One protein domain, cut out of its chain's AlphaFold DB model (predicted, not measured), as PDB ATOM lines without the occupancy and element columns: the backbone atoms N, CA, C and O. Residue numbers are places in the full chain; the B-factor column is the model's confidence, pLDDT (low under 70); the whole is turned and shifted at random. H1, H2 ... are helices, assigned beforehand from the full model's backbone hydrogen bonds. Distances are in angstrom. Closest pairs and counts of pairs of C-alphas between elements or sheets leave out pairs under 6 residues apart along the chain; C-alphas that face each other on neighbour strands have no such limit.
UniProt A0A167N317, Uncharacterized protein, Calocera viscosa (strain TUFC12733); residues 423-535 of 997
ATOM      1  N   LEU A 423     -17.729 -32.193  31.202       89.75
ATOM      2  CA  LEU A 423     -18.179 -30.901  30.684       89.75
ATOM      3  C   LEU A 423     -19.701 -30.804  30.515       89.75
ATOM      4  O   LEU A 423     -20.197 -29.725  30.188       89.75
ATOM      5  N   LEU A 424     -20.455 -31.887  30.745       94.62
ATOM      6  CA  LEU A 424     -21.913 -31.849  30.661       94.62
ATOM      7  C   LEU A 424     -22.494 -31.033  31.824       94.62
ATOM      8  O   LEU A 424     -22.628 -31.517  32.946       94.62
ATOM      9  N   LYS A 425     -22.876 -29.786  31.542       94.81
ATOM     10  CA  LYS A 425     -23.602 -28.911  32.471       94.81
ATOM     11  C   LYS A 425     -25.075 -28.887  32.084       94.81
ATOM     12  O   LYS A 425     -25.420 -28.324  31.050       94.81
ATOM     13  N   ALA A 426     -25.930 -29.502  32.901       95.12
ATOM     14  CA  ALA A 426     -27.350 -29.651  32.579       95.12
ATOM     15  C   ALA A 426     -28.047 -28.304  32.312       95.12
ATOM     16  O   ALA A 426     -28.806 -28.203  31.354       95.12
ATOM     17  N   ASP A 427     -27.726 -27.274  33.097       95.81
ATOM     18  CA  ASP A 427     -28.338 -25.943  32.985       95.81
ATOM     19  C   ASP A 427     -28.097 -25.301  31.610       95.81
ATOM     20  O   ASP A 427     -29.029 -24.795  30.999       95.81
ATOM     21  N   VAL A 428     -26.887 -25.443  31.055       94.44
ATOM     22  CA  VAL A 428     -26.528 -24.907  29.725       94.44
ATOM     23  C   VAL A 428     -27.384 -25.515  28.612       94.44
ATOM     24  O   VAL A 428     -27.671 -24.859  27.612       94.44
ATOM     25  N   TRP A 429     -27.775 -26.782  28.753       96.62
ATOM     26  CA  TRP A 429     -28.622 -27.467  27.777       96.62
ATOM     27  C   TRP A 429     -30.106 -27.180  27.994       96.62
ATOM     28  O   TRP A 429     -30.845 -27.037  27.024       96.62
ATOM     29  N   LEU A 430     -30.539 -27.034  29.249       97.06
ATOM     30  CA  LEU A 430     -31.898 -26.600  29.572       97.06
ATOM     31  C   LEU A 430     -32.184 -25.203  29.010       97.06
ATOM     32  O   LEU A 430     -33.203 -25.024  28.349       97.06
ATOM     33  N   GLU A 431     -31.251 -24.260  29.158       96.12
ATOM     34  CA  GLU A 431     -31.345 -22.909  28.580       96.12
ATOM     35  C   GLU A 431     -31.551 -22.912  27.055       96.12
ATOM     36  O   GLU A 431     -32.119 -21.970  26.510       96.12
ATOM     37  N   ARG A 432     -31.135 -23.978  26.357       95.44
ATOM     38  CA  ARG A 432     -31.321 -24.133  24.902       95.44
ATOM     39  C   ARG A 432     -32.634 -24.795  24.541       95.44
ATOM     40  O   ARG A 432     -33.300 -24.378  23.601       95.44
ATOM     41  N   PHE A 433     -32.991 -25.852  25.259       97.44
ATOM     42  CA  PHE A 433     -34.173 -26.638  24.934       97.44
ATOM     43  C   PHE A 433     -35.469 -25.973  25.393       97.44
ATOM     44  O   PHE A 433     -36.494 -26.141  24.737       97.44
ATOM     45  N   GLU A 434     -35.451 -25.211  26.487       97.50
ATOM     46  CA  GLU A 434     -36.660 -24.594  27.041       97.50
ATOM     47  C   GLU A 434     -37.308 -23.562  26.109       97.50
ATOM     48  O   GLU A 434     -38.520 -23.670  25.903       97.50
ATOM     49  N   PRO A 435     -36.564 -22.630  25.478       97.31
ATOM     50  CA  PRO A 435     -37.138 -21.718  24.491       97.31
ATOM     51  C   PRO A 435     -37.759 -22.456  23.302       97.31
ATOM     52  O   PRO A 435     -38.885 -22.159  22.916       97.31
ATOM     53  N   ILE A 436     -37.073 -23.475  22.772       97.06
ATOM     54  CA  ILE A 436     -37.558 -24.266  21.631       97.06
ATOM     55  C   ILE A 436     -38.843 -25.014  22.007       97.06
ATOM     56  O   ILE A 436     -39.834 -24.975  21.278       97.06
ATOM     57  N   ALA A 437     -38.858 -25.660  23.174       96.88
ATOM     58  CA  ALA A 437     -40.031 -26.365  23.673       96.88
ATOM     59  C   ALA A 437     -41.208 -25.421  23.963       96.88
ATOM     60  O   ALA A 437     -42.359 -25.821  23.785       96.88
ATOM     61  N   ALA A 438     -40.946 -24.188  24.405       96.94
ATOM     62  CA  ALA A 438     -41.972 -23.167  24.584       96.94
ATOM     63  C   ALA A 438     -42.572 -22.742  23.235       96.94
ATOM     64  O   ALA A 438     -43.788 -22.826  23.075       96.94
ATOM     65  N   SER A 439     -41.738 -22.414  22.242       96.31
ATOM     66  CA  SER A 439     -42.186 -22.074  20.883       96.31
ATOM     67  C   SER A 439     -43.015 -23.193  20.246       96.31
ATOM     68  O   SER A 439     -44.046 -22.936  19.634       96.31
ATOM     69  N   LEU A 440     -42.628 -24.458  20.429       95.19
ATOM     70  CA  LEU A 440     -43.350 -25.601  19.856       95.19
ATOM     71  C   LEU A 440     -44.728 -25.865  20.491       95.19
ATOM     72  O   LEU A 440     -45.540 -26.573  19.888       95.19
ATOM     73  N   LYS A 441     -44.999 -25.319  21.686       95.00
ATOM     74  CA  LYS A 441     -46.326 -25.366  22.330       95.00
ATOM     75  C   LYS A 441     -47.282 -24.319  21.765       95.00
ATOM     76  O   LYS A 441     -48.495 -24.498  21.865       95.00
ATOM     77  N   GLU A 442     -46.756 -23.247  21.185       94.38
ATOM     78  CA  GLU A 442     -47.561 -22.244  20.501       94.38
ATOM     79  C   GLU A 442     -48.104 -22.818  19.182       94.38
ATOM     80  O   GLU A 442     -47.498 -23.689  18.550       94.38
ATOM     81  N   GLN A 443     -49.278 -22.350  18.751       92.44
ATOM     82  CA  GLN A 443     -49.878 -22.752  17.475       92.44
ATOM     83  C   GLN A 443     -49.157 -22.061  16.306       92.44
ATOM     84  O   GLN A 443     -49.699 -21.171  15.656       92.44
ATOM     85  N   LEU A 444     -47.908 -22.456  16.063       94.19
ATOM     86  CA  LEU A 444     -47.082 -21.910  14.993       94.19
ATOM     87  C   LEU A 444     -47.479 -22.479  13.620       94.19
ATOM     88  O   LEU A 444     -47.839 -23.659  13.521       94.19
ATOM     89  N   PRO A 445     -47.343 -21.689  12.537       94.88
ATOM     90  CA  PRO A 445     -47.416 -22.198  11.172       94.88
ATOM     91  C   PRO A 445     -46.441 -23.360  10.953       94.88
ATOM     92  O   PRO A 445     -45.335 -23.369  11.500       94.88
ATOM     93  N   LEU A 446     -46.825 -24.325  10.109       90.88
ATOM     94  CA  LEU A 446     -46.024 -25.525   9.842       90.88
ATOM     95  C   LEU A 446     -44.566 -25.217   9.426       90.88
ATOM     96  O   LEU A 446     -43.678 -25.862   9.982       90.88
ATOM     97  N   PRO A 447     -44.276 -24.223   8.555       94.00
ATOM     98  CA  PRO A 447     -42.896 -23.893   8.189       94.00
ATOM     99  C   PRO A 447     -42.057 -23.411   9.379       94.00
ATOM    100  O   PRO A 447     -40.931 -23.860   9.566       94.00
ATOM    101  N   THR A 448     -42.619 -22.551  10.231       95.00
ATOM    102  CA  THR A 448     -41.941 -22.042  11.435       95.00
ATOM    103  C   THR A 448     -41.709 -23.161  12.445       95.00
ATOM    104  O   THR A 448     -40.619 -23.293  13.001       95.00
ATOM    105  N   LYS A 449     -42.715 -24.023  12.638       94.62
ATOM    106  CA  LYS A 449     -42.596 -25.218  13.479       94.62
ATOM    107  C   LYS A 449     -41.492 -26.150  12.979       94.62
ATOM    108  O   LYS A 449     -40.734 -26.674  13.788       94.62
ATOM    109  N   PHE A 450     -41.386 -26.330  11.663       94.62
ATOM    110  CA  PHE A 450     -40.334 -27.128  11.043       94.62
ATOM    111  C   PHE A 450     -38.942 -26.535  11.293       94.62
ATOM    112  O   PHE A 450     -38.040 -27.274  11.679       94.62
ATOM    113  N   THR A 451     -38.769 -25.214  11.157       95.31
ATOM    114  CA  THR A 451     -37.496 -24.544  11.477       95.31
ATOM    115  C   THR A 451     -37.085 -24.786  12.929       95.31
ATOM    116  O   THR A 451     -35.987 -25.285  13.163       95.31
ATOM    117  N   HIS A 452     -37.984 -24.555  13.891       96.25
ATOM    118  CA  HIS A 452     -37.701 -24.836  15.303       96.25
ATOM    119  C   HIS A 452     -37.394 -26.312  15.565       96.25
ATOM    120  O   HIS A 452     -36.565 -26.624  16.418       96.25
ATOM    121  N   MET A 453     -38.040 -27.227  14.840       97.00
ATOM    122  CA  MET A 453     -37.781 -28.655  14.996       97.00
ATOM    123  C   MET A 453     -36.423 -29.065  14.433       97.00
ATOM    124  O   MET A 453     -35.735 -29.881  15.036       97.00
ATOM    125  N   ARG A 454     -35.999 -28.477  13.312       96.12
ATOM    126  CA  ARG A 454     -34.652 -28.679  12.772       96.12
ATOM    127  C   ARG A 454     -33.591 -28.222  13.775       96.12
ATOM    128  O   ARG A 454     -32.638 -28.961  14.015       96.12
ATOM    129  N   ASP A 455     -33.799 -27.064  14.398       95.12
ATOM    130  CA  ASP A 455     -32.903 -26.534  15.431       95.12
ATOM    131  C   ASP A 455     -32.904 -27.442  16.679       95.12
ATOM    132  O   ASP A 455     -31.849 -27.744  17.241       95.12
ATOM    133  N   ALA A 456     -34.075 -27.963  17.075       97.00
ATOM    134  CA  ALA A 456     -34.203 -28.943  18.155       97.00
ATOM    135  C   ALA A 456     -33.394 -30.214  17.865       97.00
ATOM    136  O   ALA A 456     -32.596 -30.641  18.698       97.00
ATOM    137  N   CYS A 457     -33.579 -30.802  16.680       97.56
ATOM    138  CA  CYS A 457     -32.873 -32.001  16.249       97.56
ATOM    139  C   CYS A 457     -31.361 -31.795  16.234       97.56
ATOM    140  O   CYS A 457     -30.615 -32.660  16.679       97.56
ATOM    141  N   GLU A 458     -30.899 -30.640  15.765       95.81
ATOM    142  CA  GLU A 458     -29.479 -30.321  15.745       95.81
ATOM    143  C   GLU A 458     -28.889 -30.209  17.157       95.81
ATOM    144  O   GLU A 458     -27.844 -30.799  17.440       95.81
ATOM    145  N   HIS A 459     -29.566 -29.520  18.079       97.06
ATOM    146  CA  HIS A 459     -29.119 -29.453  19.471       97.06
ATOM    147  C   HIS A 459     -29.153 -30.816  20.170       97.06
ATOM    148  O   HIS A 459     -28.227 -31.136  20.918       97.06
ATOM    149  N   LEU A 460     -30.184 -31.626  19.922       97.44
ATOM    150  CA  LEU A 460     -30.279 -32.992  20.441       97.44
ATOM    151  C   LEU A 460     -29.154 -33.873  19.895       97.44
ATOM    152  O   LEU A 460     -28.483 -34.553  20.667       97.44
ATOM    153  N   GLY A 461     -28.903 -33.824  18.588       96.88
ATOM    154  CA  GLY A 461     -27.826 -34.569  17.949       96.88
ATOM    155  C   GLY A 461     -26.461 -34.204  18.534       96.88
ATOM    156  O   GLY A 461     -25.724 -35.090  18.965       96.88
ATOM    157  N   ILE A 462     -26.152 -32.911  18.683       96.69
ATOM    158  CA  ILE A 462     -24.891 -32.474  19.307       96.69
ATOM    159  C   ILE A 462     -24.796 -32.945  20.766       96.69
ATOM    160  O   ILE A 462     -23.736 -33.418  21.176       96.69
ATOM    161  N   LEU A 463     -25.880 -32.867  21.550       97.31
ATOM    162  CA  LEU A 463     -25.904 -33.394  22.921       97.31
ATOM    163  C   LEU A 463     -25.527 -34.885  22.942       97.31
ATOM    164  O   LEU A 463     -24.636 -35.282  23.692       97.31
ATOM    165  N   PHE A 464     -26.174 -35.706  22.116       96.19
ATOM    166  CA  PHE A 464     -25.926 -37.150  22.079       96.19
ATOM    167  C   PHE A 464     -24.570 -37.518  21.461       96.19
ATOM    168  O   PHE A 464     -23.991 -38.544  21.809       96.19
ATOM    169  N   ALA A 465     -24.026 -36.686  20.573       95.19
ATOM    170  CA  ALA A 465     -22.721 -36.922  19.965       95.19
ATOM    171  C   ALA A 465     -21.546 -36.516  20.870       95.19
ATOM    172  O   ALA A 465     -20.504 -37.172  20.834       95.19
ATOM    173  N   SER A 466     -21.680 -35.443  21.656       95.50
ATOM    174  CA  SER A 466     -20.585 -34.880  22.466       95.50
ATOM    175  C   SER A 466     -20.372 -35.568  23.815       95.50
ATOM    176  O   SER A 466     -19.274 -35.501  24.384       95.50
ATOM    177  N   PHE A 467     -21.395 -36.230  24.358       95.31
ATOM    178  CA  PHE A 467     -21.332 -36.832  25.687       95.31
ATOM    179  C   PHE A 467     -21.532 -38.340  25.625       95.31
ATOM    180  O   PHE A 467     -22.441 -38.836  24.973       95.31
ATOM    181  N   GLY A 468     -20.665 -39.069  26.328       91.31
ATOM    182  CA  GLY A 468     -20.775 -40.519  26.433       91.31
ATOM    183  C   GLY A 468     -21.989 -40.933  27.261       91.31
ATOM    184  O   GLY A 468     -22.502 -40.152  28.069       91.31
ATOM    185  N   GLN A 469     -22.396 -42.192  27.101       91.81
ATOM    186  CA  GLN A 469     -23.575 -42.769  27.751       91.81
ATOM    187  C   GLN A 469     -23.615 -42.507  29.267       91.81
ATOM    188  O   GLN A 469     -24.623 -42.034  29.784       91.81
ATOM    189  N   GLU A 470     -22.498 -42.714  29.972       90.81
ATOM    190  CA  GLU A 470     -22.398 -42.513  31.427       90.81
ATOM    191  C   GLU A 470     -22.712 -41.067  31.860       90.81
ATOM    192  O   GLU A 470     -23.319 -40.838  32.908       90.81
ATOM    193  N   ALA A 471     -22.305 -40.067  31.070       93.44
ATOM    194  CA  ALA A 471     -22.570 -38.663  31.384       93.44
ATOM    195  C   ALA A 471     -24.045 -38.322  31.194       93.44
ATOM    196  O   ALA A 471     -24.649 -37.672  32.049       93.44
ATOM    197  N   LEU A 472     -24.625 -38.793  30.090       94.44
ATOM    198  CA  LEU A 472     -26.038 -38.616  29.787       94.44
ATOM    199  C   LEU A 472     -26.903 -39.285  30.866       94.44
ATOM    200  O   LEU A 472     -27.787 -38.645  31.434       94.44
ATOM    201  N   GLU A 473     -26.596 -40.517  31.267       91.94
ATOM    202  CA  GLU A 473     -27.311 -41.213  32.347       91.94
ATOM    203  C   GLU A 473     -27.277 -40.456  33.685       91.94
ATOM    204  O   GLU A 473     -28.270 -40.438  34.412       91.94
ATOM    205  N   ARG A 474     -26.165 -39.773  33.990       92.12
ATOM    206  CA  ARG A 474     -26.002 -38.953  35.205       92.12
ATOM    207  C   ARG A 474     -26.601 -37.554  35.117       92.12
ATOM    208  O   ARG A 474     -26.619 -36.839  36.121       92.12
ATOM    209  N   SER A 475     -27.039 -37.131  33.938       95.12
ATOM    210  CA  SER A 475     -27.614 -35.802  33.754       95.12
ATOM    211  C   SER A 475     -28.914 -35.632  34.551       95.12
ATOM    212  O   SER A 475     -29.550 -36.605  34.958       95.12
ATOM    213  N   SER A 476     -29.324 -34.383  34.791       95.31
ATOM    214  CA  SER A 476     -30.528 -34.117  35.584       95.31
ATOM    215  C   SER A 476     -31.780 -34.749  34.946       95.31
ATOM    216  O   SER A 476     -31.964 -34.610  33.736       95.31
ATOM    217  N   PRO A 477     -32.705 -35.348  35.726       92.81
ATOM    218  CA  PRO A 477     -33.942 -35.921  35.182       92.81
ATOM    219  C   PRO A 477     -34.785 -34.923  34.374       92.81
ATOM    220  O   PRO A 477     -35.503 -35.311  33.455       92.81
ATOM    221  N   ARG A 478     -34.685 -33.625  34.700       94.88
ATOM    222  CA  ARG A 478     -35.336 -32.537  33.957       94.88
ATOM    223  C   ARG A 478     -34.810 -32.445  32.525       94.88
ATOM    224  O   ARG A 478     -35.616 -32.388  31.604       94.88
ATOM    225  N   LEU A 479     -33.487 -32.465  32.348       95.44
ATOM    226  CA  LEU A 479     -32.861 -32.445  31.025       95.44
ATOM    227  C   LEU A 479     -33.245 -33.688  30.220       95.44
ATOM    228  O   LEU A 479     -33.653 -33.551  29.071       95.44
ATOM    229  N   GLN A 480     -33.172 -34.870  30.839       94.06
ATOM    230  CA  GLN A 480     -33.543 -36.135  30.193       94.06
ATOM    231  C   GLN A 480     -34.976 -36.075  29.656       94.06
ATOM    232  O   GLN A 480     -35.212 -36.334  28.480       94.06
ATOM    233  N   ARG A 481     -35.935 -35.663  30.497       91.75
ATOM    234  CA  ARG A 481     -37.343 -35.544  30.103       91.75
ATOM    235  C   ARG A 481     -37.528 -34.576  28.937       91.75
ATOM    236  O   ARG A 481     -38.137 -34.947  27.942       91.75
ATOM    237  N   LEU A 482     -36.989 -33.361  29.051       95.06
ATOM    238  CA  LEU A 482     -37.171 -32.322  28.040       95.06
ATOM    239  C   LEU A 482     -36.552 -32.712  26.690       95.06
ATOM    240  O   LEU A 482     -37.180 -32.532  25.649       95.06
ATOM    241  N   ALA A 483     -35.344 -33.282  26.708       95.81
ATOM    242  CA  ALA A 483     -34.672 -33.745  25.499       95.81
ATOM    243  C   ALA A 483     -35.487 -34.837  24.789       95.81
ATOM    244  O   ALA A 483     -35.680 -34.785  23.576       95.81
ATOM    245  N   MET A 484     -36.022 -35.794  25.550       93.88
ATOM    246  CA  MET A 484     -36.819 -36.878  24.986       93.88
ATOM    247  C   MET A 484     -38.214 -36.425  24.520       93.88
ATOM    248  O   MET A 484     -38.703 -36.914  23.504       93.88
ATOM    249  N   GLU A 485     -38.844 -35.456  25.195       92.50
ATOM    250  CA  GLU A 485     -40.084 -34.819  24.722       92.50
ATOM    251  C   GLU A 485     -39.882 -34.145  23.358       92.50
ATOM    252  O   GLU A 485     -40.684 -34.354  22.444       92.50
ATOM    253  N   LEU A 486     -38.800 -33.374  23.199       95.56
ATOM    254  CA  LEU A 486     -38.442 -32.736  21.929       95.56
ATOM    255  C   LEU A 486     -38.148 -33.767  20.838       95.56
ATOM    256  O   LEU A 486     -38.649 -33.634  19.723       95.56
ATOM    257  N   LEU A 487     -37.398 -34.822  21.162       94.88
ATOM    258  CA  LEU A 487     -37.100 -35.898  20.220       94.88
ATOM    259  C   LEU A 487     -38.374 -36.600  19.730       94.88
ATOM    260  O   LEU A 487     -38.542 -36.824  18.533       94.88
ATOM    261  N   ASN A 488     -39.314 -36.892  20.629       92.75
ATOM    262  CA  ASN A 488     -40.596 -37.475  20.243       92.75
ATOM    263  C   ASN A 488     -41.386 -36.548  19.309       92.75
ATOM    264  O   ASN A 488     -41.924 -36.990  18.294       92.75
ATOM    265  N   GLN A 489     -41.429 -35.247  19.612       93.56
ATOM    266  CA  GLN A 489     -42.065 -34.269  18.729       93.56
ATOM    267  C   GLN A 489     -41.373 -34.188  17.362       93.56
ATOM    268  O   GLN A 489     -42.064 -34.029  16.355       93.56
ATOM    269  N   ALA A 490     -40.048 -34.340  17.311       94.88
ATOM    270  CA  ALA A 490     -39.292 -34.385  16.067       94.88
ATOM    271  C   ALA A 490     -39.692 -35.581  15.203       94.88
ATOM    272  O   ALA A 490     -40.015 -35.396  14.032       94.88
ATOM    273  N   HIS A 491     -39.782 -36.782  15.777       92.94
ATOM    274  CA  HIS A 491     -40.252 -37.964  15.047       92.94
ATOM    275  C   HIS A 491     -41.707 -37.823  14.569       92.94
ATOM    276  O   HIS A 491     -42.014 -38.160  13.424       92.94
ATOM    277  N   LEU A 492     -42.599 -37.263  15.395       90.94
ATOM    278  CA  LEU A 492     -43.985 -36.976  14.995       90.94
ATOM    279  C   LEU A 492     -44.074 -35.919  13.883       90.94
ATOM    280  O   LEU A 492     -44.989 -35.957  13.062       90.94
ATOM    281  N   CYS A 493     -43.150 -34.957  13.856       92.25
ATOM    282  CA  CYS A 493     -43.059 -33.968  12.788       92.25
ATOM    283  C   CYS A 493     -42.482 -34.586  11.509       92.25
ATOM    284  O   CYS A 493     -43.007 -34.325  10.432       92.25
ATOM    285  N   ALA A 494     -41.477 -35.459  11.622       92.56
ATOM    286  CA  ALA A 494     -40.863 -36.164  10.497       92.56
ATOM    287  C   ALA A 494     -41.840 -37.122   9.796       92.56
ATOM    288  O   ALA A 494     -41.753 -37.326   8.589       92.56
ATOM    289  N   ALA A 495     -42.820 -37.654  10.536       90.19
ATOM    290  CA  ALA A 495     -43.952 -38.394   9.977       90.19
ATOM    291  C   ALA A 495     -44.818 -37.567   9.022       90.19
ATOM    292  O   ALA A 495     -45.423 -38.112   8.104       90.19
ATOM    293  N   LYS A 496     -44.897 -36.256   9.259       90.94
ATOM    294  CA  LYS A 496     -45.679 -35.321   8.444       90.94
ATOM    295  C   LYS A 496     -44.833 -34.667   7.355       90.94
ATOM    296  O   LYS A 496     -45.369 -34.336   6.307       90.94
ATOM    297  N   GLU A 497     -43.541 -34.490   7.614       93.06
ATOM    298  CA  GLU A 497     -42.586 -33.801   6.749       93.06
ATOM    299  C   GLU A 497     -41.299 -34.633   6.630       93.06
ATOM    300  O   GLU A 497     -40.426 -34.598   7.501       93.06
ATOM    301  N   SER A 498     -41.170 -35.384   5.535       90.69
ATOM    302  CA  SER A 498     -40.072 -36.341   5.337       90.69
ATOM    303  C   SER A 498     -38.696 -35.684   5.239       90.69
ATOM    304  O   SER A 498     -37.688 -36.318   5.549       90.69
ATOM    305  N   SER A 499     -38.633 -34.399   4.881       93.25
ATOM    306  CA  SER A 499     -37.378 -33.647   4.843       93.25
ATOM    307  C   SER A 499     -36.742 -33.471   6.232       93.25
ATOM    308  O   SER A 499     -35.539 -33.235   6.319       93.25
ATOM    309  N   LEU A 500     -37.491 -33.662   7.332       93.69
ATOM    310  CA  LEU A 500     -36.932 -33.666   8.691       93.69
ATOM    311  C   LEU A 500     -36.132 -34.939   9.009       93.69
ATOM    312  O   LEU A 500     -35.299 -34.907   9.911       93.69
ATOM    313  N   ILE A 501     -36.356 -36.049   8.291       91.75
ATOM    314  CA  ILE A 501     -35.743 -37.356   8.598       91.75
ATOM    315  C   ILE A 501     -34.214 -37.263   8.594       91.75
ATOM    316  O   ILE A 501     -33.576 -37.748   9.522       91.75
ATOM    317  N   GLN A 502     -33.635 -36.558   7.618       92.06
ATOM    318  CA  GLN A 502     -32.182 -36.358   7.513       92.06
ATOM    319  C   GLN A 502     -31.590 -35.530   8.666       92.06
ATOM    320  O   GLN A 502     -30.377 -35.478   8.836       92.06
ATOM    321  N   HIS A 503     -32.430 -34.830   9.432       95.25
ATOM    322  CA  HIS A 503     -31.998 -34.011  10.558       95.25
ATOM    323  C   HIS A 503     -32.155 -34.725  11.896       95.25
ATOM    324  O   HIS A 503     -31.596 -34.234  12.874       95.25
ATOM    325  N   LEU A 504     -32.895 -35.838  11.961       95.56
ATOM    326  CA  LEU A 504     -33.160 -36.540  13.213       95.56
ATOM    327  C   LEU A 504     -31.852 -37.006  13.880       95.56
ATOM    328  O   LEU A 504     -30.941 -37.476  13.190       95.56
ATOM    329  N   PRO A 505     -31.759 -36.909  15.218       96.12
ATOM    330  CA  PRO A 505     -30.651 -37.496  15.955       96.12
ATOM    331  C   PRO A 505     -30.546 -39.006  15.723       96.12
ATOM    332  O   PRO A 505     -31.555 -39.705  15.632       96.12
ATOM    333  N   ASP A 506     -29.319 -39.517  15.687       94.31
ATOM    334  CA  ASP A 506     -29.049 -40.947  15.642       94.31
ATOM    335  C   ASP A 506     -29.467 -41.600  16.961       94.31
ATOM    336  O   ASP A 506     -28.831 -41.423  18.006       94.31
ATOM    337  N   ILE A 507     -30.532 -42.394  16.898       93.00
ATOM    338  CA  ILE A 507     -31.093 -43.093  18.052       93.00
ATOM    339  C   ILE A 507     -30.087 -44.043  18.719       93.00
ATOM    340  O   ILE A 507     -30.187 -44.269  19.921       93.00
ATOM    341  N   ARG A 508     -29.073 -44.541  17.990       90.75
ATOM    342  CA  ARG A 508     -28.036 -45.452  18.522       90.75
ATOM    343  C   ARG A 508     -27.105 -44.780  19.519       90.75
ATOM    344  O   ARG A 508     -26.481 -45.456  20.332       90.75
ATOM    345  N   ARG A 509     -27.021 -43.449  19.487       92.19
ATOM    346  CA  ARG A 509     -26.231 -42.660  20.443       92.19
ATOM    347  C   ARG A 509     -26.988 -42.350  21.730       92.19
ATOM    348  O   ARG A 509     -26.398 -41.846  22.684       92.19
ATOM    349  N   ILE A 510     -28.291 -42.612  21.763       93.12
ATOM    350  CA  ILE A 510     -29.128 -42.324  22.920       93.12
ATOM    351  C   ILE A 510     -28.994 -43.484  23.911       93.12
ATOM    352  O   ILE A 510     -29.167 -44.637  23.519       93.12
ATOM    353  N   PRO A 511     -28.730 -43.216  25.204       92.56
ATOM    354  CA  PRO A 511     -28.691 -44.265  26.211       92.56
ATOM    355  C   PRO A 511     -29.975 -45.112  26.173       92.56
ATOM    356  O   PRO A 511     -31.068 -44.542  26.281       92.56
ATOM    357  N   PRO A 512     -29.888 -46.456  26.111       89.19
ATOM    358  CA  PRO A 512     -31.067 -47.325  26.088       89.19
ATOM    359  C   PRO A 512     -32.038 -47.055  27.246       89.19
ATOM    360  O   PRO A 512     -33.257 -47.135  27.098       89.19
ATOM    361  N   PHE A 513     -31.505 -46.657  28.405       87.81
ATOM    362  CA  PHE A 513     -32.296 -46.265  29.568       87.81
ATOM    363  C   PHE A 513     -33.186 -45.034  29.319       87.81
ATOM    364  O   PHE A 513     -34.333 -45.014  29.763       87.81
ATOM    365  N   TRP A 514     -32.701 -44.019  28.593       91.56
ATOM    366  CA  TRP A 514     -33.498 -42.829  28.263       91.56
ATOM    367  C   TRP A 514     -34.663 -43.179  27.343       91.56
ATOM    368  O   TRP A 514     -35.781 -42.719  27.573       91.56
ATOM    369  N   LEU A 515     -34.414 -44.020  26.340       88.00
ATOM    370  CA  LEU A 515     -35.427 -44.470  25.388       88.00
ATOM    371  C   LEU A 515     -36.549 -45.234  26.094       88.00
ATOM    372  O   LEU A 515     -37.717 -44.897  25.921       88.00
ATOM    373  N   ARG A 516     -36.199 -46.179  26.979       84.44
ATOM    374  CA  ARG A 516     -37.173 -46.921  27.801       84.44
ATOM    375  C   ARG A 516     -37.992 -45.992  28.700       84.44
ATOM    376  O   ARG A 516     -39.218 -46.083  28.732       84.44
ATOM    377  N   ASN A 517     -37.335 -45.066  29.402       84.38
ATOM    378  CA  ASN A 517     -38.019 -44.130  30.299       84.38
ATOM    379  C   ASN A 517     -38.924 -43.150  29.557       84.38
ATOM    380  O   ASN A 517     -40.005 -42.830  30.048       84.38
ATOM    381  N   MET A 518     -38.502 -42.666  28.389       81.38
ATOM    382  CA  MET A 518     -39.353 -41.831  27.551       81.38
ATOM    383  C   MET A 518     -40.559 -42.622  27.076       81.38
ATOM    384  O   MET A 518     -41.678 -42.133  27.170       81.38
ATOM    385  N   ALA A 519     -40.350 -43.833  26.572       81.81
ATOM    386  CA  ALA A 519     -41.440 -44.624  26.040       81.81
ATOM    387  C   ALA A 519     -42.497 -44.931  27.122       81.81
ATOM    388  O   ALA A 519     -43.692 -44.867  26.834       81.81
ATOM    389  N   LEU A 520     -42.086 -45.109  28.386       81.56
ATOM    390  CA  LEU A 520     -42.996 -45.092  29.543       81.56
ATOM    391  C   LEU A 520     -43.679 -43.733  29.745       81.56
ATOM    392  O   LEU A 520     -44.899 -43.667  29.873       81.56
ATOM    393  N   ALA A 521     -42.905 -42.645  29.798       77.69
ATOM    394  CA  ALA A 521     -43.412 -41.306  30.103       77.69
ATOM    395  C   ALA A 521     -44.397 -40.778  29.048       77.69
ATOM    396  O   ALA A 521     -45.345 -40.072  29.382       77.69
ATOM    397  N   CYS A 522     -44.194 -41.140  27.783       73.38
ATOM    398  CA  CYS A 522     -45.072 -40.805  26.668       73.38
ATOM    399  C   CYS A 522     -46.237 -41.794  26.505       73.38
ATOM    400  O   CYS A 522     -47.026 -41.634  25.578       73.38
ATOM    401  N   GLY A 523     -46.351 -42.812  27.369       76.81
ATOM    402  CA  GLY A 523     -47.394 -43.836  27.279       76.81
ATOM    403  C   GLY A 523     -47.297 -44.718  26.029       76.81
ATOM    404  O   GLY A 523     -48.284 -45.348  25.660       76.81
ATOM    405  N   LEU A 524     -46.131 -44.761  25.374       77.94
ATOM    406  CA  LEU A 524     -45.867 -45.618  24.210       77.94
ATOM    407  C   LEU A 524     -45.682 -47.084  24.624       77.94
ATOM    408  O   LEU A 524     -45.914 -47.993  23.828       77.94
ATOM    409  N   ILE A 525     -45.272 -47.316  25.874       79.38
ATOM    410  CA  ILE A 525     -45.129 -48.641  26.477       79.38
ATOM    411  C   ILE A 525     -45.784 -48.639  27.855       79.38
ATOM    412  O   ILE A 525     -45.659 -47.680  28.615       79.38
ATOM    413  N   ASN A 526     -46.445 -49.740  28.209       81.31
ATOM    414  CA  ASN A 526     -46.901 -49.977  29.574       81.31
ATOM    415  C   ASN A 526     -45.739 -50.503  30.442       81.31
ATOM    416  O   ASN A 526     -44.946 -51.329  29.994       81.31
ATOM    417  N   ALA A 527     -45.666 -50.098  31.712       80.94
ATOM    418  CA  ALA A 527     -44.684 -50.602  32.676       80.94
ATOM    419  C   ALA A 527     -44.620 -52.142  32.731       80.94
ATOM    420  O   ALA A 527     -43.545 -52.711  32.916       80.94
ATOM    421  N   THR A 528     -45.750 -52.821  32.512       84.56
ATOM    422  CA  THR A 528     -45.821 -54.288  32.442       84.56
ATOM    423  C   THR A 528     -45.066 -54.876  31.250       84.56
ATOM    424  O   THR A 528     -44.430 -55.918  31.390       84.56
ATOM    425  N   THR A 529     -45.087 -54.212  30.092       81.19
ATOM    426  CA  THR A 529     -44.363 -54.647  28.891       81.19
ATOM    427  C   THR A 529     -42.855 -54.556  29.102       81.19
ATOM    428  O   THR A 529     -42.157 -55.511  28.784       81.19
ATOM    429  N   ILE A 530     -42.366 -53.480  29.729       77.94
ATOM    430  CA  ILE A 530     -40.939 -53.342  30.062       77.94
ATOM    431  C   ILE A 530     -40.506 -54.379  31.092       77.94
ATOM    432  O   ILE A 530     -39.442 -54.973  30.951       77.94
ATOM    433  N   ALA A 531     -41.317 -54.619  32.127       80.31
ATOM    434  CA  ALA A 531     -41.014 -55.656  33.110       80.31
ATOM    435  C   ALA A 531     -40.873 -57.031  32.441       80.31
ATOM    436  O   ALA A 531     -39.944 -57.772  32.756       80.31
ATOM    437  N   ARG A 532     -41.748 -57.331  31.472       86.94
ATOM    438  CA  ARG A 532     -41.674 -58.550  30.667       86.94
ATOM    439  C   ARG A 532     -40.424 -58.590  29.786       86.94
ATOM    440  O   ARG A 532     -39.724 -59.587  29.834       86.94
ATOM    441  N   GLU A 533     -40.102 -57.526  29.050       81.56
ATOM    442  CA  GLU A 533     -38.895 -57.462  28.204       81.56
ATOM    443  C   GLU A 533     -37.607 -57.603  29.026       81.56
ATOM    444  O   GLU A 533     -36.698 -58.332  28.644       81.56
ATOM    445  N   ILE A 534     -37.528 -56.957  30.195       80.19
ATOM    446  CA  ILE A 534     -36.395 -57.117  31.118       80.19
ATOM    447  C   ILE A 534     -36.307 -58.566  31.604       80.19
ATOM    448  O   ILE A 534     -35.212 -59.108  31.708       80.19
ATOM    449  N   GLN A 535     -37.442 -59.196  31.905       85.81
ATOM    450  CA  GLN A 535     -37.475 -60.587  32.338       85.81
ATOM    451  C   GLN A 535     -37.074 -61.550  31.212       85.81
ATOM    452  O   GLN A 535     -36.310 -62.474  31.471       85.81
TER     453      GLN A 535
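Overview. This is residues 423 to 535 of the 997 residues of an uncharacterized protein of Calocera viscosa (strain TUFC12733) (UniProt A0A167N317). A hairpin of two long helices, H1 and H2, packs on one side of a middle helix, H4; H6 crosses H4 on the other side, and H7 lies beyond H6 at the far end. H5 packs on H2. The printed part has 113 residues with seven named helices, H1 to H7 in order, and no named strand: all helix, compact, with a radius of gyration of the C-alphas of 14.3 A and spans of 44 by 33 by 24 A.

Arrangement. Start with H1, residues 426 to 441, which has a kink of 31 degrees near residue 433. It forms a hairpin with H2, residues 446 to 466, at a shallow tilt of 19 degrees; the closest C-alphas, Ile 436 and His 452, are 6.4 A apart. Next find the hub H4, residues 477 to 494. It touches H2 at a steep tilt of 49 degrees, opposite ways (closest C-alphas Met 453 and Ala 490, 6.0 A), and with residues 479 to 486 alone H1 (Leu 430 and Leu 479, 6.1 A). H5, residues 498 to 503, touches H4 only at the corner (Ala 494 and Leu 500, 5.0 A). H5 also touches residues 450 to 458 of H2 alone (Cys 457 and His 503, 6.1 A). H6, residues 512 to 521, is about perpendicular to H4 at 79 degrees and touches its residues 480 to 485 alone (Met 484 and Met 518, 6.1 A). H3, residues 469 to 474, and H7, residues 527 to 535, touch no helix but are near H6. Every O i to N i+4 pair is within hydrogen-bond range in H2, H3, H4, H6 and H7; H1 has 9 of 12, and H5 0 of 2 but 2 of 3 O i to N i+3 pairs.

Along the chain. Find C-alpha 426 at (-27.350, -29.651, 32.579), where H1 begins its 22.0 A. H2 is 29.9 A long and H4 25.6 A. H7 ends at C-alpha 535, (-37.475, -60.587, 32.338).

Size, cuts and confidence. The C-alphas of Pro 445 and Gln 535 are the two farthest apart, 45.0 A. The printed part has no cut and no long link, and no printed residue is under 70 in pLDDT.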